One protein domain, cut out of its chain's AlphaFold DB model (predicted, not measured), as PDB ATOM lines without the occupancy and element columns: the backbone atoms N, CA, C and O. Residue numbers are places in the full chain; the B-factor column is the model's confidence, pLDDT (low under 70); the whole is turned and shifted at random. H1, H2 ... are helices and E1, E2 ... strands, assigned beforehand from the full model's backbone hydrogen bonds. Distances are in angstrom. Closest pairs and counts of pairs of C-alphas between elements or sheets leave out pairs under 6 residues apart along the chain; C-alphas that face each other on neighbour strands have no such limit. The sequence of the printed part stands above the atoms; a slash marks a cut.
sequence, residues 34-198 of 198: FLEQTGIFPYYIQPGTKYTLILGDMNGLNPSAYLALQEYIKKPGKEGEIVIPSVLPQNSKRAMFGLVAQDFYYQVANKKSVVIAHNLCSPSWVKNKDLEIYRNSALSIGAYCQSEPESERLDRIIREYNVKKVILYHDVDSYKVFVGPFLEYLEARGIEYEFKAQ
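AT A GLANCE: This is residues 34 to 198 of the 198 residues of an uncharacterized protein of Candidatus Woesearchaeota archaeon (UniProt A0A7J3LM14). A twisted six-stranded sheet has H1 packed along one face, while H2, H6, H7 and H8 graze it. Beyond the sheet, a loop-rich region with the short helices H3, H4 and H5 makes the other end of the longest axis. The 165 printed residues hold eight named helices and six named strands, in the order E1 E2 E3 H1 E4 H2 H3 H4 H5 H6 E5 H7 H8 E6; the class is mixed, helices and strands. The sheet is mixed, in the order E1 E2 E4 E3 E5 E6. The whole is compact, with a radius of gyration of the C-alphas of 15.0 A and spans of 45 by 36 by 28 A.

IN THESE COORDINATES: E1 is residues 35 to 37, with C-alpha 35 at (64.523, 135.750, 117.769), and E2 is 43 to 45. E3 is 52 to 57, 16.0 A long, H1 is 63 to 72, 14.2 A, and E4 is 81 to 86, 15.2 A. H2 is 89 to 96, H3 105 to 108, H4 125 to 128 and H5 132 to 135. H6, 149 to 160, is 15.8 A long, with C-alpha 149 at (58.811, 140.212, 137.991). E5 is 165 to 170, 16.0 A, H7 is 174 to 178, H8 is 180 to 187, and E6 is 192 to 197, 16.9 A, with C-alpha 197 at (85.641, 139.040, 130.513).

HOW THE PARTS SIT: E1 and E2 form an antiparallel hairpin, with N 35 and O 45 2.8 A apart. E2 and E4 are antiparallel, N 44 to O 83 being 2.9 A. E4 and E3 are parallel, N 54 to O 82 2.7 A; E3 and E5, N 167 to O 53 2.7 A; E5 and E6, N 166 to O 192 2.8 A. E3, H1, E4 and E5, H7 H8, E6 are strand-helix-strand units, parallel neighbour strands with helices between, both with right-handed crossovers. H1 and the sheet make two layers, a helix on one face: its height over the sheet is 7.2 A, over E3 and along the strands at 19 degrees on the local plane. H1 touches H2, C-alphas of Pro 63 and Ser 92 closest at 4.9 A, at a steep tilt of 67 degrees, opposite ways. H2 touches H3, C-alphas of Asn 91 and Gln 107 closest at 5.6 A. H6 only grazes the sheet with residues 154 to 158, H8 with 183 to 187. H7 and H8 meet only through their link. H4 is close to but not clearly touching H8, at 7.3 A between the C-alphas of Trp 125 and Pro 181. H5 touches no helix. In H1, H2, H6, H7 and H8 every O i to N i+4 pair is within hydrogen-bond range; H3, H4 and H5 are too short for one.

THE WHOLE: The C-alphas of Thr 49 and Asn 136, the two farthest apart, are 45.7 A from each other. The printed part has no cut. The links H3 to H4, 16 residues, and H5 to H6, 13 residues, are long. The mean pLDDT of the printed part is 88.3; residues 95 to 103, 106 and 198 are under 70.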
ATOM      1  N   PHE A  34      69.013 135.838 115.835       90.00
ATOM      2  CA  PHE A  34      68.285 135.767 117.094       90.00
ATOM      3  C   PHE A  34      66.814 136.186 116.962       90.00
ATOM      4  O   PHE A  34      66.487 137.232 116.402       90.00
ATOM      5  N   LEU A  35      65.928 135.408 117.582       91.12
ATOM      6  CA  LEU A  35      64.523 135.750 117.769       91.12
ATOM      7  C   LEU A  35      64.349 136.574 119.041       91.12
ATOM      8  O   LEU A  35      64.567 136.071 120.145       91.12
ATOM      9  N   GLU A  36      63.929 137.826 118.890       93.06
ATOM     10  CA  GLU A  36      63.607 138.698 120.018       93.06
ATOM     11  C   GLU A  36      62.311 138.261 120.709       93.06
ATOM     12  O   GLU A  36      61.297 137.974 120.072       93.06
ATOM     13  N   GLN A  37      62.349 138.244 122.035       93.44
ATOM     14  CA  GLN A  37      61.213 138.030 122.912       93.44
ATOM     15  C   GLN A  37      61.083 139.241 123.835       93.44
ATOM     16  O   GLN A  37      62.002 139.575 124.586       93.44
ATOM     17  N   THR A  38      59.934 139.909 123.782       86.62
ATOM     18  CA  THR A  38      59.658 141.119 124.565       86.62
ATOM     19  C   THR A  38      58.915 140.789 125.866       86.62
ATOM     20  O   THR A  38      58.414 139.679 126.064       86.62
ATOM     21  N   GLY A  39      58.882 141.735 126.809       87.56
ATOM     22  CA  GLY A  39      58.265 141.541 128.123       87.56
ATOM     23  C   GLY A  39      58.873 142.453 129.184       87.56
ATOM     24  O   GLY A  39      59.192 143.604 128.898       87.56
ATOM     25  N   ILE A  40      59.045 141.921 130.402       92.69
ATOM     26  CA  ILE A  40      59.664 142.624 131.544       92.69
ATOM     27  C   ILE A  40      61.061 143.159 131.190       92.69
ATOM     28  O   ILE A  40      61.370 144.320 131.440       92.69
ATOM     29  N   PHE A  41      61.871 142.323 130.548       94.19
ATOM     30  CA  PHE A  41      63.097 142.705 129.856       94.19
ATOM     31  C   PHE A  41      63.186 141.901 128.550       94.19
ATOM     32  O   PHE A  41      62.638 140.792 128.484       94.19
ATOM     33  N   PRO A  42      63.828 142.446 127.503       94.44
ATOM     34  CA  PRO A  42      64.015 141.719 126.257       94.44
ATOM     35  C   PRO A  42      65.041 140.595 126.433       94.44
ATOM     36  O   PRO A  42      66.043 140.749 127.135       94.44
ATOM     37  N   TYR A  43      64.805 139.477 125.754       96.88
ATOM     38  CA  TYR A  43      65.786 138.408 125.587       96.88
ATOM     39  C   TYR A  43      65.721 137.850 124.169       96.88
ATOM     40  O   TYR A  43      64.733 138.021 123.459       96.88
ATOM     41  N   TYR A  44      66.800 137.210 123.750       96.50
ATOM     42  CA  TYR A  44      67.038 136.842 122.362       96.50
ATOM     43  C   TYR A  44      67.382 135.364 122.298       96.50
ATOM     44  O   TYR A  44      68.195 134.898 123.089       96.50
ATOM     45  N   ILE A  45      66.765 134.617 121.386       95.50
ATOM     46  CA  ILE A  45      66.949 133.165 121.315       95.50
ATOM     47  C   ILE A  45      67.375 132.766 119.920       95.50
ATOM     48  O   ILE A  45      66.683 133.060 118.949       95.50
ATOM     49  N   GLN A  46      68.471 132.030 119.837       93.50
ATOM     50  CA  GLN A  46      68.795 131.228 118.676       93.50
ATOM     51  C   GLN A  46      68.238 129.816 118.930       93.50
ATOM     52  O   GLN A  46      68.737 129.121 119.820       93.50
ATOM     53  N   PRO A  47      67.172 129.383 118.224       90.31
ATOM     54  CA  PRO A  47      66.516 128.108 118.514       90.31
ATOM     55  C   PRO A  47      67.489 126.930 118.466       90.31
ATOM     56  O   PRO A  47      68.413 126.937 117.658       90.31
ATOM     57  N   GLY A  48      67.278 125.933 119.325       88.12
ATOM     58  CA  GLY A  48      68.148 124.768 119.431       88.12
ATOM     59  C   GLY A  48      67.583 123.687 120.340       88.12
ATOM     60  O   GLY A  48      66.444 123.767 120.792       88.12
ATOM     61  N   THR A  49      68.390 122.662 120.610       84.75
ATOM     62  CA  THR A  49      67.989 121.513 121.449       84.75
ATOM     63  C   THR A  49      68.607 121.515 122.847       84.75
ATOM     64  O   THR A  49      68.093 120.858 123.753       84.75
ATOM     65  N   LYS A  50      69.704 122.253 123.044       90.31
ATOM     66  CA  LYS A  50      70.384 122.430 124.332       90.31
ATOM     67  C   LYS A  50      70.689 123.901 124.521       90.31
ATOM     68  O   LYS A  50      71.291 124.494 123.632       90.31
ATOM     69  N   TYR A  51      70.315 124.457 125.670       96.75
ATOM     70  CA  TYR A  51      70.389 125.897 125.865       96.75
ATOM     71  C   TYR A  51      71.501 126.344 126.814       96.75
ATOM     72  O   TYR A  51      71.626 125.851 127.941       96.75
ATOM     73  N   THR A  52      72.280 127.318 126.340       98.31
ATOM     74  CA  THR A  52      73.223 128.116 127.133       98.31
ATOM     75  C   THR A  52      72.680 129.533 127.247       98.31
ATOM     76  O   THR A  52      72.370 130.166 126.238       98.31
ATOM     77  N   LEU A  53      72.573 130.037 128.474       98.50
ATOM     78  CA  LEU A  53      72.199 131.421 128.736       98.50
ATOM     79  C   LEU A  53      73.455 132.295 128.776       98.50
ATOM     80  O   LEU A  53      74.370 132.029 129.540       98.50
ATOM     81  N   ILE A  54      73.479 133.364 127.997       97.88
ATOM     82  CA  ILE A  54      74.501 134.405 127.996       97.88
ATOM     83  C   ILE A  54      73.872 135.647 128.627       97.88
ATOM     84  O   ILE A  54      72.919 136.212 128.088       97.88
ATOM     85  N   LEU A  55      74.382 136.056 129.784       96.94
ATOM     86  CA  LEU A  55      73.810 137.116 130.607       96.94
ATOM     87  C   LEU A  55      74.815 138.254 130.776       96.94
ATOM     88  O   LEU A  55      75.939 138.027 131.220       96.94
ATOM     89  N   GLY A  56      74.400 139.467 130.413       94.06
ATOM     90  CA  GLY A  56      75.219 140.670 130.537       94.06
ATOM     91  C   GLY A  56      75.115 141.274 131.924       94.06
ATOM     92  O   GLY A  56      75.954 141.027 132.782       94.06
ATOM     93  N   ASP A  57      74.072 142.069 132.141       90.38
ATOM     94  CA  ASP A  57      73.923 142.858 133.359       90.38
ATOM     95  C   ASP A  57      72.693 142.457 134.183       90.38
ATOM     96  O   ASP A  57      71.553 142.500 133.717       90.38
ATOM     97  N   MET A  58      72.915 142.080 135.440       90.00
ATOM     98  CA  MET A  58      71.829 141.796 136.380       90.00
ATOM     99  C   MET A  58      71.396 143.003 137.214       90.00
ATOM    100  O   MET A  58      70.266 143.045 137.694       90.00
ATOM    101  N   ASN A  59      72.295 143.963 137.417       83.25
ATOM    102  CA  ASN A  59      72.182 144.940 138.496       83.25
ATOM    103  C   ASN A  59      72.545 146.356 138.022       83.25
ATOM    104  O   ASN A  59      72.984 147.154 138.828       83.25
ATOM    105  N   GLY A  60      72.484 146.683 136.731       80.19
ATOM    106  CA  GLY A  60      72.804 148.034 136.242       80.19
ATOM    107  C   GLY A  60      74.271 148.470 136.398       80.19
ATOM    108  O   GLY A  60      74.582 149.618 136.085       80.19
ATOM    109  N   LEU A  61      75.157 147.595 136.891       79.75
ATOM    110  CA  LEU A  61      76.570 147.879 137.192       79.75
ATOM    111  C   LEU A  61      77.519 147.471 136.068       79.75
ATOM    112  O   LEU A  61      78.725 147.661 136.191       79.75
ATOM    113  N   ASN A  62      76.990 146.879 135.001       84.62
ATOM    114  CA  ASN A  62      77.785 146.277 133.940       84.62
ATOM    115  C   ASN A  62      77.322 146.783 132.558       84.62
ATOM    116  O   ASN A  62      76.878 146.005 131.702       84.62
ATOM    117  N   PRO A  63      77.348 148.115 132.338       84.69
ATOM    118  CA  PRO A  63      76.845 148.727 131.113       84.69
ATOM    119  C   PRO A  63      77.631 148.283 129.872       84.69
ATOM    120  O   PRO A  63      77.050 148.195 128.787       84.69
ATOM    121  N   SER A  64      78.918 147.950 130.013       87.06
ATOM    122  CA  SER A  64      79.725 147.471 128.888       87.06
ATOM    123  C   SER A  64      79.279 146.078 128.452       87.06
ATOM    124  O   SER A  64      79.092 145.865 127.250       87.06
ATOM    125  N   ALA A  65      79.013 145.142 129.382       90.25
ATOM    126  CA  ALA A  65      78.422 143.836 129.044       90.25
ATOM    127  C   ALA A  65      77.087 143.985 128.325       90.25
ATOM    128  O   ALA A  65      76.872 143.333 127.300       90.25
ATOM    129  N   TYR A  66      76.229 144.883 128.814       91.31
ATOM    130  CA  TYR A  66      74.979 145.205 128.140       91.31
ATOM    131  C   TYR A  66      75.223 145.640 126.684       91.31
ATOM    132  O   TYR A  66      74.612 145.073 125.778       91.31
ATOM    133  N   LEU A  67      76.148 146.572 126.432       90.12
ATOM    134  CA  LEU A  67      76.474 147.043 125.080       90.12
ATOM    135  C   LEU A  67      77.031 145.951 124.171       90.12
ATOM    136  O   LEU A  67      76.563 145.794 123.043       90.12
ATOM    137  N   ALA A  68      78.009 145.176 124.636       92.00
ATOM    138  CA  ALA A  68      78.589 144.143 123.786       92.00
ATOM    139  C   ALA A  68      77.563 143.072 123.429       92.00
ATOM    140  O   ALA A  68      77.572 142.585 122.302       92.00
ATOM    141  N   LEU A  69      76.655 142.732 124.349       94.44
ATOM    142  CA  LEU A  69      75.584 141.793 124.039       94.44
ATOM    143  C   LEU A  69      74.536 142.395 123.098       94.44
ATOM    144  O   LEU A  69      74.022 141.665 122.257       94.44
ATOM    145  N   GLN A  70      74.275 143.705 123.153       93.31
ATOM    146  CA  GLN A  70      73.447 144.404 122.158       93.31
ATOM    147  C   GLN A  70      74.070 144.383 120.752       93.31
ATOM    148  O   GLN A  70      73.350 144.270 119.763       93.31
ATOM    149  N   GLU A  71      75.396 144.450 120.633       93.44
ATOM    150  CA  GLU A  71      76.078 144.275 119.341       93.44
ATOM    151  C   GLU A  71      76.168 142.805 118.916       93.44
ATOM    152  O   GLU A  71      76.109 142.487 117.727       93.44
ATOM    153  N   TYR A  72      76.299 141.893 119.880       93.38
ATOM    154  CA  TYR A  72      76.386 140.458 119.635       93.38
ATOM    155  C   TYR A  72      75.117 139.909 118.979       93.38
ATOM    156  O   TYR A  72      75.212 139.197 117.981       93.38
ATOM    157  N   ILE A  73      73.938 140.305 119.468       94.00
ATOM    158  CA  ILE A  73      72.641 139.836 118.947       94.00
ATOM    159  C   ILE A  73      72.329 140.303 117.517       94.00
ATOM    160  O   ILE A  73      71.420 139.770 116.888       94.00
ATOM    161  N   LYS A  74      73.075 141.278 116.977       91.94
ATOM    162  CA  LYS A  74      72.947 141.717 115.573       91.94
ATOM    163  C   LYS A  74      73.620 140.758 114.591       91.94
ATOM    164  O   LYS A  74      73.460 140.900 113.381       91.94
ATOM    165  N   LYS A  75      74.424 139.824 115.099       89.56
ATOM    166  CA  LYS A  75      75.138 138.815 114.315       89.56
ATOM    167  C   LYS A  75      74.405 137.474 114.441       89.56
ATOM    168  O   LYS A  75      73.697 137.266 115.425       89.56
ATOM    169  N   PRO A  76      74.579 136.547 113.484       86.38
ATOM    170  CA  PRO A  76      74.066 135.190 113.637       86.38
ATOM    171  C   PRO A  76      74.583 134.552 114.935       86.38
ATOM    172  O   PRO A  76      75.795 134.508 115.164       86.38
ATOM    173  N   GLY A  77      73.660 134.094 115.782       85.44
ATOM    174  CA  GLY A  77      73.970 133.363 117.008       85.44
ATOM    175  C   GLY A  77      74.347 131.910 116.737       85.44
ATOM    176  O   GLY A  77      74.216 131.411 115.616       85.44
ATOM    177  N   LYS A  78      74.787 131.200 117.775       90.56
ATOM    178  CA  LYS A  78      74.941 129.742 117.732       90.56
ATOM    179  C   LYS A  78      73.659 129.073 118.192       90.56
ATOM    180  O   LYS A  78      72.969 129.565 119.082       90.56
ATOM    181  N   GLU A  79      73.344 127.939 117.576       90.50
ATOM    182  CA  GLU A  79      72.184 127.125 117.938       90.50
ATOM    183  C   GLU A  79      72.130 126.884 119.456       90.50
ATOM    184  O   GLU A  79      73.120 126.459 120.054       90.50
ATOM    185  N   GLY A  80      70.980 127.160 120.079       93.50
ATOM    186  CA  GLY A  80      70.796 126.963 121.517       93.50
ATOM    187  C   GLY A  80      71.326 128.096 122.402       93.50
ATOM    188  O   GLY A  80      71.420 127.934 123.617       93.50
ATOM    189  N   GLU A  81      71.670 129.256 121.853       96.31
ATOM    190  CA  GLU A  81      72.006 130.422 122.675       96.31
ATOM    191  C   GLU A  81      70.757 131.211 123.071       96.31
ATOM    192  O   GLU A  81      69.895 131.525 122.248       96.31
ATOM    193  N   ILE A  82      70.686 131.574 124.350       97.75
ATOM    194  CA  ILE A  82      69.756 132.572 124.877       97.75
ATOM    195  C   ILE A  82      70.597 133.748 125.340       97.75
ATOM    196  O   ILE A  82      71.490 133.559 126.154       97.75
ATOM    197  N   VAL A  83      70.320 134.954 124.866       97.88
ATOM    198  CA  VAL A  83      71.058 136.157 125.250       97.88
ATOM    199  C   VAL A  83      70.127 137.102 125.995       97.88
ATOM    200  O   VAL A  83      69.086 137.508 125.476       97.88
ATOM    201  N   ILE A  84      70.521 137.479 127.209       97.69
ATOM    202  CA  ILE A  84      69.887 138.532 128.002       97.69
ATOM    203  C   ILE A  84      70.926 139.639 128.188       97.69
ATOM    204  O   ILE A  84      71.807 139.517 129.042       97.69
ATOM    205  N   PRO A  85      70.854 140.735 127.410       95.44
ATOM    206  CA  PRO A  85      71.788 141.844 127.570       95.44
ATOM    207  C   PRO A  85      71.717 142.467 128.967       95.44
ATOM    208  O   PRO A  85      72.749 142.779 129.555       95.44
ATOM    209  N   SER A  86      70.507 142.639 129.509       94.44
ATOM    210  CA  SER A  86      70.301 143.094 130.884       94.44
ATOM    211  C   SER A  86      68.918 142.705 131.401       94.44
ATOM    212  O   SER A  86      67.943 142.789 130.653       94.44
ATOM    213  N   VAL A  87      68.823 142.334 132.681       94.38
ATOM    214  CA  VAL A  87      67.531 142.165 133.382       94.38
ATOM    215  C   VAL A  87      66.980 143.499 133.903       94.38
ATOM    216  O   VAL A  87      65.801 143.588 134.235       94.38
ATOM    217  N   LEU A  88      67.813 144.547 133.932       90.44
ATOM    218  CA  LEU A  88      67.465 145.927 134.282       90.44
ATOM    219  C   LEU A  88      67.909 146.894 133.163       90.44
ATOM    220  O   LEU A  88      68.730 147.787 133.398       90.44
ATOM    221  N   PRO A  89      67.388 146.759 131.927       79.88
ATOM    222  CA  PRO A  89      67.901 147.482 130.759       79.88
ATOM    223  C   PRO A  89      67.828 149.008 130.904       79.88
ATOM    224  O   PRO A  89      68.659 149.731 130.358       79.88
ATOM    225  N   GLN A  90      66.853 149.528 131.652       79.38
ATOM    226  CA  GLN A  90      66.746 150.950 131.967       79.38
ATOM    227  C   GLN A  90      67.894 151.453 132.854       79.38
ATOM    228  O   GLN A  90      68.340 152.584 132.668       79.38
ATOM    229  N   ASN A  91      68.389 150.627 133.780       78.12
ATOM    230  CA  ASN A  91      69.500 150.988 134.659       78.12
ATOM    231  C   ASN A  91      70.810 150.943 133.878       78.12
ATOM    232  O   ASN A  91      71.552 151.921 133.897       78.12
ATOM    233  N   SER A  92      71.030 149.876 133.101       71.38
ATOM    234  CA  SER A  92      72.199 149.763 132.223       71.38
ATOM    235  C   SER A  92      72.267 150.948 131.250       71.38
ATOM    236  O   SER A  92      73.324 151.547 131.077       71.38
ATOM    237  N   LYS A  93      71.123 151.384 130.694       71.19
ATOM    238  CA  LYS A  93      71.045 152.604 129.871       71.19
ATOM    239  C   LYS A  93      71.441 153.872 130.617       71.19
ATOM    240  O   LYS A  93      72.175 154.678 130.061       71.19
ATOM    241  N   ARG A  94      70.989 154.064 131.857       70.56
ATOM    242  CA  ARG A  94      71.357 155.245 132.656       70.56
ATOM    243  C   ARG A  94      72.848 155.275 132.984       70.56
ATOM    244  O   ARG A  94      73.469 156.318 132.796       70.56
ATOM    245  N   ALA A  95      73.409 154.137 133.391       68.94
ATOM    246  CA  ALA A  95      74.834 154.002 133.684       68.94
ATOM    247  C   ALA A  95      75.707 154.369 132.469       68.94
ATOM    248  O   ALA A  95      76.691 155.087 132.623       68.94
ATOM    249  N   MET A  96      75.303 153.977 131.251       64.31
ATOM    250  CA  MET A  96      76.015 154.340 130.014       64.31
ATOM    251  C   MET A  96      76.109 155.847 129.762       64.31
ATOM    252  O   MET A  96      77.124 156.319 129.260       64.31
ATOM    253  N   PHE A  97      75.063 156.617 130.076       60.34
ATOM    254  CA  PHE A  97      75.026 158.052 129.769       60.34
ATOM    255  C   PHE A  97      75.750 158.922 130.802       60.34
ATOM    256  O   PHE A  97      75.578 160.139 130.792       60.34
ATOM    257  N   GLY A  98      76.501 158.327 131.738       56.00
ATOM    258  CA  GLY A  98      77.083 159.076 132.854       56.00
ATOM    259  C   GLY A  98      76.020 159.753 133.726       56.00
ATOM    260  O   GLY A  98      76.354 160.557 134.592       56.00
ATOM    261  N   LEU A  99      74.741 159.391 133.540       50.75
ATOM    262  CA  LEU A  99      73.649 159.672 134.460       50.75
ATOM    263  C   LEU A  99      73.803 158.710 135.636       50.75
ATOM    264  O   LEU A  99      72.948 157.866 135.913       50.75
ATOM    265  N   VAL A 100      74.947 158.828 136.307       50.69
ATOM    266  CA  VAL A 100      75.137 158.383 137.673       50.69
ATOM    267  C   VAL A 100      74.095 159.179 138.440       50.69
ATOM    268  O   VAL A 100      74.300 160.345 138.774       50.69
ATOM    269  N   ALA A 101      72.917 158.589 138.652       51.72
ATOM    270  CA  ALA A 101      72.075 159.068 139.729       51.72
ATOM    271  C   ALA A 101      72.996 159.109 140.952       51.72
ATOM    272  O   ALA A 101      73.687 158.122 141.211       51.72
ATOM    273  N   GLN A 102      73.060 160.254 141.636       53.03
ATOM    274  CA  GLN A 102      73.892 160.432 142.833       53.03
ATOM    275  C   GLN A 102      73.667 159.306 143.864       53.03
ATOM    276  O   GLN A 102      74.544 159.031 144.676       53.03
ATOM    277  N   ASP A 103      72.540 158.598 143.759       66.12
ATOM    278  CA  ASP A 103      72.209 157.390 144.496       66.12
ATOM    279  C   ASP A 103      72.585 156.098 143.742       66.12
ATOM    280  O   ASP A 103      71.908 155.660 142.803       66.12
ATOM    281  N   PHE A 104      73.616 155.424 144.262       72.94
ATOM    282  CA  PHE A 104      74.028 154.045 143.954       72.94
ATOM    283  C   PHE A 104      72.845 153.059 143.843       72.94
ATOM    284  O   PHE A 104      72.847 152.162 143.000       72.94
ATOM    285  N   TYR A 105      71.791 153.265 144.639       71.06
ATOM    286  CA  TYR A 105      70.594 152.421 144.680       71.06
ATOM    287  C   TYR A 105      69.870 152.300 143.338       71.06
ATOM    288  O   TYR A 105      69.457 151.203 142.966       71.06
ATOM    289  N   TYR A 106      69.760 153.392 142.574       69.12
ATOM    290  CA  TYR A 106      69.096 153.357 141.264       69.12
ATOM    291  C   TYR A 106      69.909 152.635 140.194       69.12
ATOM    292  O   TYR A 106      69.386 152.378 139.110       69.12
ATOM    293  N   GLN A 107      71.181 152.350 140.469       75.56
ATOM    294  CA  GLN A 107      72.017 151.558 139.583       75.56
ATOM    295  C   GLN A 107      71.810 150.082 139.907       75.56
ATOM    296  O   GLN A 107      71.351 149.346 139.036       75.56
ATOM    297  N   VAL A 108      72.006 149.698 141.176       83.12
ATOM    298  CA  VAL A 108      72.039 148.292 141.624       83.12
ATOM    299  C   VAL A 108      70.698 147.582 141.748       83.12
ATOM    300  O   VAL A 108      70.666 146.352 141.835       83.12
ATOM    301  N   ALA A 109      69.595 148.326 141.779       88.19
ATOM    302  CA  ALA A 109      68.284 147.780 142.094       88.19
ATOM    303  C   ALA A 109      67.188 148.214 141.116       88.19
ATOM    304  O   ALA A 109      67.305 149.208 140.397       88.19
ATOM    305  N   ASN A 110      66.089 147.459 141.092       89.94
ATOM    306  CA  ASN A 110      64.919 147.809 140.295       89.94
ATOM    307  C   ASN A 110      64.192 149.053 140.857       89.94
ATOM    308  O   ASN A 110      64.595 149.659 141.849       89.94
ATOM    309  N   LYS A 111      63.067 149.437 140.240       87.56
ATOM    310  CA  LYS A 111      62.287 150.624 140.648       87.56
ATOM    311  C   LYS A 111      61.723 150.561 142.076       87.56
ATOM    312  O   LYS A 111      61.278 151.588 142.574       87.56
ATOM    313  N   LYS A 112      61.710 149.383 142.708       89.88
ATOM    314  CA  LYS A 112      61.290 149.174 144.101       89.88
ATOM    315  C   LYS A 112      62.484 149.009 145.051       89.88
ATOM    316  O   LYS A 112      62.312 148.494 146.152       89.88
ATOM    317  N   SER A 113      63.685 149.389 144.615       89.94
ATOM    318  CA  SER A 113      64.934 149.218 145.362       89.94
ATOM    319  C   SER A 113      65.267 147.756 145.683       89.94
ATOM    320  O   SER A 113      65.995 147.481 146.636       89.94
ATOM    321  N   VAL A 114      64.780 146.805 144.877       91.81
ATOM    322  CA  VAL A 114      65.131 145.388 145.022       91.81
ATOM    323  C   VAL A 114      66.331 145.019 144.153       91.81
ATOM    324  O   VAL A 114      66.318 145.237 142.939       91.81
ATOM    325  N   VAL A 115      67.358 144.424 144.764       91.94
ATOM    326  CA  VAL A 115      68.532 143.885 144.060       91.94
ATOM    327  C   VAL A 115      68.159 142.544 143.427       91.94
ATOM    328  O   VAL A 115      67.969 141.546 144.124       91.94
ATOM    329  N   ILE A 116      68.050 142.502 142.096       93.75
ATOM    330  CA  ILE A 116      67.475 141.347 141.383       93.75
ATOM    331  C   ILE A 116      68.308 140.081 141.562       93.75
ATOM    332  O   ILE A 116      67.733 139.023 141.815       93.75
ATOM    333  N   ALA A 117      69.641 140.170 141.530       92.81
ATOM    334  CA  ALA A 117      70.498 139.009 141.784       92.81
ATOM    335  C   ALA A 117      70.271 138.370 143.171       92.81
ATOM    336  O   ALA A 117      70.540 137.186 143.352       92.81
ATOM    337  N   HIS A 118      69.739 139.130 144.134       92.81
ATOM    338  CA  HIS A 118      69.440 138.665 145.491       92.81
ATOM    339  C   HIS A 118      67.971 138.281 145.674       92.81
ATOM    340  O   HIS A 118      67.626 137.720 146.706       92.81
ATOM    341  N   ASN A 119      67.100 138.546 144.696       94.94
ATOM    342  CA  ASN A 119      65.687 138.177 144.757       94.94
ATOM    343  C   ASN A 119      65.414 136.768 144.202       94.94
ATOM    344  O   ASN A 119      64.283 136.314 144.231       94.94
ATOM    345  N   LEU A 120      66.421 136.032 143.727       95.00
ATOM    346  CA  LEU A 120      66.268 134.644 143.271       95.00
ATOM    347  C   LEU A 120      66.158 133.687 144.471       95.00
ATOM    348  O   LEU A 120      66.714 133.942 145.538       95.00
ATOM    349  N   CYS A 121      65.459 132.560 144.302       93.25
ATOM    350  CA  CYS A 121      65.336 131.533 145.344       93.25
ATOM    351  C   CYS A 121      66.637 130.722 145.490       93.25
ATOM    352  O   CYS A 121      66.723 129.583 145.016       93.25
ATOM    353  N   SER A 122      67.650 131.335 146.111       91.62
ATOM    354  CA  SER A 122      68.907 130.700 146.516       91.62
ATOM    355  C   SER A 122      68.842 130.191 147.967       91.62
ATOM    356  O   SER A 122      68.046 130.702 148.764       91.62
ATOM    357  N   PRO A 123      69.680 129.209 148.353       88.00
ATOM    358  CA  PRO A 123      69.726 128.702 149.728       88.00
ATOM    359  C   PRO A 123      69.995 129.787 150.778       88.00
ATOM    360  O   PRO A 123      69.440 129.737 151.878       88.00
ATOM    361  N   SER A 124      70.810 130.793 150.447       85.94
ATOM    362  CA  SER A 124      71.138 131.883 151.370       85.94
ATOM    363  C   SER A 124      70.159 133.051 151.318       85.94
ATOM    364  O   SER A 124      70.373 134.022 152.033       85.94
ATOM    365  N   TRP A 125      69.064 132.981 150.548       87.38
ATOM    366  CA  TRP A 125      68.125 134.100 150.405       87.38
ATOM    367  C   TRP A 125      67.649 134.654 151.759       87.38
ATOM    368  O   TRP A 125      67.690 135.859 151.985       87.38
ATOM    369  N   VAL A 126      67.288 133.782 152.709       81.25
ATOM    370  CA  VAL A 126      66.876 134.211 154.061       81.25
ATOM    371  C   VAL A 126      68.026 134.892 154.809       81.25
ATOM    372  O   VAL A 126      67.811 135.933 155.419       81.25
ATOM    373  N   LYS A 127      69.245 134.347 154.721       80.94
ATOM    374  CA  LYS A 127      70.442 134.906 155.375       80.94
ATOM    375  C   LYS A 127      70.836 136.257 154.779       80.94
ATOM    376  O   LYS A 127      71.294 137.141 155.494       80.94
ATOM    377  N   ASN A 128      70.620 136.433 153.478       78.94
ATOM    378  CA  ASN A 128      70.977 137.650 152.764       78.94
ATOM    379  C   ASN A 128      70.129 138.850 153.199       78.94
ATOM    380  O   ASN A 128      70.601 139.973 153.064       78.94
ATOM    381  N   LYS A 129      68.933 138.643 153.779       74.31
ATOM    382  CA  LYS A 129      68.104 139.734 154.338       74.31
ATOM    383  C   LYS A 129      68.809 140.516 155.436       74.31
ATOM    384  O   LYS A 129      68.506 141.684 155.649       74.31
ATOM    385  N   ASP A 130      69.725 139.856 156.130       81.50
ATOM    386  CA  ASP A 130      70.397 140.379 157.309       81.50
ATOM    387  C   ASP A 130      71.737 141.058 157.005       81.50
ATOM    388  O   ASP A 130      72.396 141.533 157.932       81.50
ATOM    389  N   LEU A 131      72.151 141.128 155.733       82.69
ATOM    390  CA  LEU A 131      73.389 141.813 155.359       82.69
ATOM    391  C   LEU A 131      73.309 143.303 155.704       82.69
ATOM    392  O   LEU A 131      72.283 143.956 155.511       82.69
ATOM    393  N   GLU A 132      74.431 143.853 156.171       81.06
ATOM    394  CA  GLU A 132      74.543 145.247 156.615       81.06
ATOM    395  C   GLU A 132      74.067 146.240 155.547       81.06
ATOM    396  O   GLU A 132      73.365 147.201 155.862       81.06
ATOM    397  N   ILE A 133      74.363 145.952 154.275       80.56
ATOM    398  CA  ILE A 133      73.916 146.763 153.142       80.56
ATOM    399  C   ILE A 133      72.394 146.941 153.115       80.56
ATOM    400  O   ILE A 133      71.939 148.018 152.765       80.56
ATOM    401  N   TYR A 134      71.595 145.954 153.523       85.31
ATOM    402  CA  TYR A 134      70.129 146.057 153.542       85.31
ATOM    403  C   TYR A 134      69.581 146.681 154.824       85.31
ATOM    404  O   TYR A 134      68.479 147.216 154.825       85.31
ATOM    405  N   ARG A 135      70.348 146.642 155.916       82.00
ATOM    406  CA  ARG A 135      69.974 147.290 157.183       82.00
ATOM    407  C   ARG A 135      70.234 148.792 157.155       82.00
ATOM    408  O   ARG A 135      69.455 149.561 157.706       82.00
ATOM    409  N   ASN A 136      71.321 149.189 156.499       81.81
ATOM    410  CA  ASN A 136      71.821 150.560 156.496       81.81
ATOM    411  C   ASN A 136      71.497 151.312 155.196       81.81
ATOM    412  O   ASN A 136      72.021 152.402 154.971       81.81
ATOM    413  N   SER A 137      70.654 150.750 154.324       83.25
ATOM    414  CA  SER A 137      70.258 151.395 153.074       83.25
ATOM    415  C   SER A 137      68.782 151.201 152.733       83.25
ATOM    416  O   SER A 137      68.061 150.470 153.402       83.25
ATOM    417  N   ALA A 138      68.338 151.855 151.657       84.88
ATOM    418  CA  ALA A 138      67.002 151.672 151.095       84.88
ATOM    419  C   ALA A 138      66.872 150.408 150.219       84.88
ATOM    420  O   ALA A 138      65.824 150.199 149.605       84.88
ATOM    421  N   LEU A 139      67.928 149.596 150.102       89.38
ATOM    422  CA  LEU A 139      67.910 148.374 149.307       89.38
ATOM    423  C   LEU A 139      67.140 147.258 150.006       89.38
ATOM    424  O   LEU A 139      67.116 147.143 151.228       89.38
ATOM    425  N   SER A 140      66.580 146.371 149.198       90.88
ATOM    426  CA  SER A 140      65.906 145.164 149.648       90.88
ATOM    427  C   SER A 140      66.295 143.978 148.769       90.88
ATOM    428  O   SER A 140      66.677 144.137 147.610       90.88
ATOM    429  N   ILE A 141      66.151 142.768 149.304       91.94
ATOM    430  CA  ILE A 141      66.200 141.532 148.508       91.94
ATOM    431  C   ILE A 141      64.804 141.051 148.085       91.94
ATOM    432  O   ILE A 141      64.675 139.964 147.524       91.94
ATOM    433  N   GLY A 142      63.759 141.828 148.392       93.38
ATOM    434  CA  GLY A 142      62.350 141.506 148.165       93.38
ATOM    435  C   GLY A 142      61.641 140.877 149.372       93.38
ATOM    436  O   GLY A 142      62.257 140.461 150.358       93.38
ATOM    437  N   ALA A 143      60.308 140.823 149.306       92.31
ATOM    438  CA  ALA A 143      59.462 140.339 150.403       92.31
ATOM    439  C   ALA A 143      59.589 138.817 150.611       92.31
ATOM    440  O   ALA A 143      59.733 138.339 151.741       92.31
ATOM    441  N   TYR A 144      59.597 138.082 149.500       93.62
ATOM    442  CA  TYR A 144      59.821 136.641 149.360       93.62
ATOM    443  C   TYR A 144      60.742 136.404 148.154       93.62
ATOM    444  O   TYR A 144      60.927 137.309 147.333       93.62
ATOM    445  N   CYS A 145      61.367 135.229 148.057       93.19
ATOM    446  CA  CYS A 145      62.181 134.936 146.884       93.19
ATOM    447  C   CYS A 145      61.280 134.890 145.644       93.19
ATOM    448  O   CYS A 145      60.177 134.359 145.688       93.19
ATOM    449  N   GLN A 146      61.747 135.486 144.560       94.94
ATOM    450  CA  GLN A 146      61.031 135.707 143.310       94.94
ATOM    451  C   GLN A 146      59.819 136.644 143.420       94.94
ATOM    452  O   GLN A 146      58.882 136.547 142.633       94.94
ATOM    453  N   SER A 147      59.823 137.572 144.382       96.06
ATOM    454  CA  SER A 147      58.763 138.584 144.504       96.06
ATOM    455  C   SER A 147      58.762 139.627 143.385       96.06
ATOM    456  O   SER A 147      57.748 140.295 143.178       96.06
ATOM    457  N   GLU A 148      59.886 139.813 142.689       96.75
ATOM    458  CA  GLU A 148      60.005 140.781 141.601       96.75
ATOM    459  C   GLU A 148      59.824 140.130 140.227       96.75
ATOM    460  O   GLU A 148      60.382 139.058 139.970       96.75
ATOM    461  N   PRO A 149      59.113 140.789 139.297       96.31
ATOM    462  CA  PRO A 149      58.811 140.212 137.991       96.31
ATOM    463  C   PRO A 149      60.065 139.928 137.156       96.31
ATOM    464  O   PRO A 149      60.070 138.986 136.365       96.31
ATOM    465  N   GLU A 150      61.146 140.696 137.323       96.38
ATOM    466  CA  GLU A 150      62.427 140.437 136.657       96.38
ATOM    467  C   GLU A 150      63.014 139.085 137.100       96.38
ATOM    468  O   GLU A 150      63.432 138.260 136.286       96.38
ATOM    469  N   SER A 151      63.001 138.841 138.406       96.62
ATOM    470  CA  SER A 151      63.550 137.637 139.025       96.62
ATOM    471  C   SER A 151      62.732 136.383 138.662       96.62
ATOM    472  O   SER A 151      63.299 135.346 138.311       96.62
ATOM    473  N   GLU A 152      61.400 136.503 138.647       97.00
ATOM    474  CA  GLU A 152      60.472 135.445 138.245       97.00
ATOM    475  C   GLU A 152      60.631 135.123 136.754       97.00
ATOM    476  O   GLU A 152      60.669 133.956 136.353       97.00
ATOM    477  N   ARG A 153      60.772 136.155 135.910       96.75
ATOM    478  CA  ARG A 153      60.964 135.974 134.469       96.75
ATOM    479  C   ARG A 153      62.286 135.279 134.163       96.75
ATOM    480  O   ARG A 153      62.295 134.392 133.309       96.75
ATOM    481  N   LEU A 154      63.369 135.643 134.849       97.75
ATOM    482  CA  LEU A 154      64.671 134.999 134.679       97.75
ATOM    483  C   LEU A 154      64.615 133.510 135.047       97.75
ATOM    484  O   LEU A 154      65.053 132.669 134.265       97.75
ATOM    485  N   ASP A 155      64.025 133.170 136.195       97.62
ATOM    486  CA  ASP A 155      63.833 131.772 136.605       97.62
ATOM    487  C   ASP A 155      62.955 130.997 135.611       97.62
ATOM    488  O   ASP A 155      63.286 129.866 135.244       97.62
ATOM    489  N   ARG A 156      61.883 131.620 135.108       97.19
ATOM    490  CA  ARG A 156      61.023 131.015 134.087       97.19
ATOM    491  C   ARG A 156      61.801 130.692 132.815       97.19
ATOM    492  O   ARG A 156      61.681 129.575 132.336       97.19
ATOM    493  N   ILE A 157      62.617 131.621 132.306       97.56
ATOM    494  CA  ILE A 157      63.468 131.388 131.124       97.56
ATOM    495  C   ILE A 157      64.414 130.207 131.381       97.56
ATOM    496  O   ILE A 157      64.505 129.294 130.565       97.56
ATOM    497  N   ILE A 158      65.079 130.183 132.537       97.81
ATOM    498  CA  ILE A 158      66.008 129.105 132.898       97.81
ATOM    499  C   ILE A 158      65.310 127.735 132.896       97.81
ATOM    500  O   ILE A 158      65.858 126.770 132.360       97.81
ATOM    501  N   ARG A 159      64.094 127.647 133.454       96.69
ATOM    502  CA  ARG A 159      63.313 126.400 133.510       96.69
ATOM    503  C   ARG A 159      62.721 125.999 132.163       96.69
ATOM    504  O   ARG A 159      62.856 124.844 131.773       96.69
ATOM    505  N   GLU A 160      62.081 126.933 131.467       95.69
ATOM    506  CA  GLU A 160      61.381 126.703 130.196       95.69
ATOM    507  C   GLU A 160      62.326 126.157 129.125       95.69
ATOM    508  O   GLU A 160      61.990 125.203 128.429       95.69
ATOM    509  N   TYR A 161      63.542 126.701 129.056       96.69
ATOM    510  CA  TYR A 161      64.554 126.264 128.097       96.69
ATOM    511  C   TYR A 161      65.523 125.217 128.658       96.69
ATOM    512  O   TYR A 161      66.472 124.839 127.973       96.69
ATOM    513  N   ASN A 162      65.299 124.725 129.884       96.38
ATOM    514  CA  ASN A 162      66.150 123.727 130.542       96.38
ATOM    515  C   ASN A 162      67.647 124.087 130.451       96.38
ATOM    516  O   ASN A 162      68.478 123.268 130.046       96.38
ATOM    517  N   VAL A 163      67.974 125.342 130.780       97.88
ATOM    518  CA  VAL A 163      69.328 125.897 130.661       97.88
ATOM    519  C   VAL A 163      70.311 125.059 131.481       97.88
ATOM    520  O   VAL A 163      70.066 124.775 132.654       97.88
ATOM    521  N   LYS A 164      71.428 124.662 130.860       95.19
ATOM    522  CA  LYS A 164      72.479 123.849 131.510       95.19
ATOM    523  C   LYS A 164      73.737 124.621 131.852       95.19
ATOM    524  O   LYS A 164      74.459 124.215 132.755       95.19
ATOM    525  N   LYS A 165      73.962 125.734 131.158       98.31
ATOM    526  CA  LYS A 165      75.116 126.599 131.361       98.31
ATOM    527  C   LYS A 165      74.705 128.064 131.319       98.31
ATOM    528  O   LYS A 165      73.906 128.451 130.465       98.31
ATOM    529  N   VAL A 166      75.284 128.872 132.203       98.44
ATOM    530  CA  VAL A 166      75.184 130.334 132.188       98.44
ATOM    531  C   VAL A 166      76.565 130.953 131.979       98.44
ATOM    532  O   VAL A 166      77.496 130.695 132.733       98.44
ATOM    533  N   ILE A 167      76.706 131.798 130.965       97.56
ATOM    534  CA  ILE A 167      77.897 132.610 130.718       97.56
ATOM    535  C   ILE A 167      77.594 134.028 131.196       97.56
ATOM    536  O   ILE A 167      76.756 134.719 130.616       97.56
ATOM    537  N   LEU A 168      78.276 134.457 132.252       96.12
ATOM    538  CA  LEU A 168      78.158 135.786 132.845       96.12
ATOM    539  C   LEU A 168      79.214 136.705 132.234       96.12
ATOM    540  O   LEU A 168      80.399 136.606 132.560       96.12
ATOM    541  N   TYR A 169      78.788 137.596 131.343       93.25
ATOM    542  CA  TYR A 169      79.663 138.628 130.798       93.25
ATOM    543  C   TYR A 169      79.922 139.691 131.855       93.25
ATOM    544  O   TYR A 169      78.987 140.145 132.509       93.25
ATOM    545  N   HIS A 170      81.171 140.111 132.017       87.69
ATOM    546  CA  HIS A 170      81.523 141.174 132.955       87.69
ATOM    547  C   HIS A 170      82.686 142.027 132.453       87.69
ATOM    548  O   HIS A 170      83.559 141.540 131.738       87.69
ATOM    549  N   ASP A 171      82.693 143.293 132.853       80.94
ATOM    550  CA  ASP A 171      83.774 144.254 132.611       80.94
ATOM    551  C   ASP A 171      84.526 144.634 133.900       80.94
ATOM    552  O   ASP A 171      85.706 144.971 133.854       80.94
ATOM    553  N   VAL A 172      83.875 144.515 135.061       76.88
ATOM    554  CA  VAL A 172      84.444 144.833 136.378       76.88
ATOM    555  C   VAL A 172      84.358 143.651 137.344       76.88
ATOM    556  O   VAL A 172      83.365 142.928 137.386       76.88
ATOM    557  N   ASP A 173      85.391 143.445 138.166       81.00
ATOM    558  CA  ASP A 173      85.414 142.338 139.137       81.00
ATOM    559  C   ASP A 173      84.397 142.510 140.270       81.00
ATOM    560  O   ASP A 173      83.883 141.521 140.796       81.00
ATOM    561  N   SER A 174      84.038 143.751 140.609       76.12
ATOM    562  CA  SER A 174      82.995 144.036 141.600       76.12
ATOM    563  C   SER A 174      81.643 143.431 141.211       76.12
ATOM    564  O   SER A 174      80.882 143.030 142.091       76.12
ATOM    565  N   TYR A 175      81.366 143.265 139.911       82.81
ATOM    566  CA  TYR A 175      80.160 142.596 139.419       82.81
ATOM    567  C   TYR A 175      80.020 141.178 139.985       82.81
ATOM    568  O   TYR A 175      78.930 140.796 140.413       82.81
ATOM    569  N   LYS A 176      81.130 140.427 140.067       84.69
ATOM    570  CA  LYS A 176      81.161 139.045 140.575       84.69
ATOM    571  C   LYS A 176      80.660 138.960 142.016       84.69
ATOM    572  O   LYS A 176      79.968 138.010 142.367       84.69
ATOM    573  N   VAL A 177      80.961 139.976 142.826       81.88
ATOM    574  CA  VAL A 177      80.508 140.064 144.221       81.88
ATOM    575  C   VAL A 177      78.996 140.284 144.284       81.88
ATOM    576  O   VAL A 177      78.299 139.598 145.029       81.88
ATOM    577  N   PHE A 178      78.456 141.191 143.464       82.12
ATOM    578  CA  PHE A 178      77.025 141.517 143.488       82.12
ATOM    579  C   PHE A 178      76.124 140.396 142.964       82.12
ATOM    580  O   PHE A 178      74.970 140.307 143.390       82.12
ATOM    581  N   VAL A 179      76.629 139.537 142.074       91.00
ATOM    582  CA  VAL A 179      75.873 138.384 141.559       91.00
ATOM    583  C   VAL A 179      76.026 137.112 142.397       91.00
ATOM    584  O   VAL A 179      75.406 136.112 142.057       91.00
ATOM    585  N   GLY A 180      76.781 137.130 143.501       90.75
ATOM    586  CA  GLY A 180      77.034 135.950 144.342       90.75
ATOM    587  C   GLY A 180      75.783 135.112 144.663       90.75
ATOM    588  O   GLY A 180      75.762 133.924 144.347       90.75
ATOM    589  N   PRO A 181      74.687 135.704 145.174       91.62
ATOM    590  CA  PRO A 181      73.458 134.951 145.449       91.62
ATOM    591  C   PRO A 181      72.783 134.340 144.215       91.62
ATOM    592  O   PRO A 181      72.099 133.323 144.334       91.62
ATOM    593  N   PHE A 182      72.982 134.919 143.029       94.94
ATOM    594  CA  PHE A 182      72.544 134.302 141.780       94.94
ATOM    595  C   PHE A 182      73.393 133.071 141.439       94.94
ATOM    596  O   PHE A 182      72.838 132.077 140.977       94.94
ATOM    597  N   LEU A 183      74.700 133.085 141.725       95.69
ATOM    598  CA  LEU A 183      75.561 131.909 141.545       95.69
ATOM    599  C   LEU A 183      75.092 130.749 142.428       95.69
ATOM    600  O   LEU A 183      74.877 129.654 141.924       95.69
ATOM    601  N   GLU A 184      74.801 131.010 143.705       95.12
ATOM    602  CA  GLU A 184      74.252 129.989 144.610       95.12
ATOM    603  C   GLU A 184      72.916 129.415 144.105       95.12
ATOM    604  O   GLU A 184      72.625 128.228 144.265       95.12
ATOM    605  N   TYR A 185      72.077 130.253 143.486       96.38
ATOM    606  CA  TYR A 185      70.841 129.804 142.844       96.38
ATOM    607  C   TYR A 185      71.115 128.833 141.679       96.38
ATOM    608  O   TYR A 185      70.367 127.860 141.522       96.38
ATOM    609  N   LEU A 186      72.158 129.085 140.876       97.62
ATOM    610  CA  LEU A 186      72.569 128.217 139.767       97.62
ATOM    611  C   LEU A 186      73.140 126.892 140.283       97.62
ATOM    612  O   LEU A 186      72.720 125.827 139.825       97.62
ATOM    613  N   GLU A 187      74.017 126.949 141.286       97.12
ATOM    614  CA  GLU A 187      74.616 125.774 141.931       97.12
ATOM    615  C   GLU A 187      73.554 124.850 142.529       97.12
ATOM    616  O   GLU A 187      73.553 123.648 142.266       97.12
ATOM    617  N   ALA A 188      72.580 125.413 143.255       95.88
ATOM    618  CA  ALA A 188      71.477 124.655 143.847       95.88
ATOM    619  C   ALA A 188      70.603 123.923 142.809       95.88
ATOM    620  O   ALA A 188      69.841 123.023 143.160       95.88
ATOM    621  N   ARG A 189      70.697 124.307 141.530       95.94
ATOM    622  CA  ARG A 189      69.978 123.696 140.401       95.94
ATOM    623  C   ARG A 189      70.872 122.826 139.518       95.94
ATOM    624  O   ARG A 189      70.383 122.289 138.525       95.94
ATOM    625  N   GLY A 190      72.154 122.682 139.857       97.12
ATOM    626  CA  GLY A 190      73.125 121.952 139.044       97.12
ATOM    627  C   GLY A 190      73.351 122.591 137.672       97.12
ATOM    628  O   GLY A 190      73.523 121.874 136.688       97.12
ATOM    629  N   ILE A 191      73.279 123.923 137.589       98.19
ATOM    630  CA  ILE A 191      73.540 124.680 136.363       98.19
ATOM    631  C   ILE A 191      74.990 125.154 136.398       98.19
ATOM    632  O   ILE A 191      75.399 125.848 137.328       98.19
ATOM    633  N   GLU A 192      75.760 124.799 135.375       98.25
ATOM    634  CA  GLU A 192      77.143 125.250 135.237       98.25
ATOM    635  C   GLU A 192      77.182 126.759 134.982       98.25
ATOM    636  O   GLU A 192      76.319 127.304 134.286       98.25
ATOM    637  N   TYR A 193      78.202 127.449 135.485       97.69
ATOM    638  CA  TYR A 193      78.409 128.849 135.143       97.69
ATOM    639  C   TYR A 193      79.879 129.180 134.922       97.69
ATOM    640  O   TYR A 193      80.772 128.579 135.515       97.69
ATOM    641  N   GLU A 194      80.128 130.162 134.060       96.50
ATOM    642  CA  GLU A 194      81.455 130.739 133.865       96.50
ATOM    643  C   GLU A 194      81.367 132.255 133.725       96.50
ATOM    644  O   GLU A 194      80.386 132.798 133.209       96.50
ATOM    645  N   PHE A 195      82.418 132.939 134.165       94.50
ATOM    646  CA  PHE A 195      82.597 134.358 133.903       94.50
ATOM    647  C   PHE A 195      83.373 134.547 132.607       94.50
ATOM    648  O   PHE A 195      84.399 133.901 132.390       94.50
ATOM    649  N   LYS A 196      82.905 135.470 131.770       92.62
ATOM    650  CA  LYS A 196      83.587 135.865 130.546       92.62
ATOM    651  C   LYS A 196      83.886 137.356 130.589       92.62
ATOM    652  O   LYS A 196      82.971 138.176 130.538       92.62
ATOM    653  N   ALA A 197      85.171 137.677 130.693       84.75
ATOM    654  CA  ALA A 197      85.641 139.040 130.513       84.75
ATOM    655  C   ALA A 197      85.365 139.497 129.072       84.75
ATOM    656  O   ALA A 197      85.365 138.674 128.146       84.75
ATOM    657  N   GLN A 198      85.103 140.793 128.908       67.62
ATOM    658  CA  GLN A 198      85.067 141.428 127.590       67.62
ATOM    659  C   GLN A 198      86.444 141.536 126.952       67.62
ATOM    660  O   GLN A 198      87.415 141.815 127.687       67.62
TER     661      GLN A 198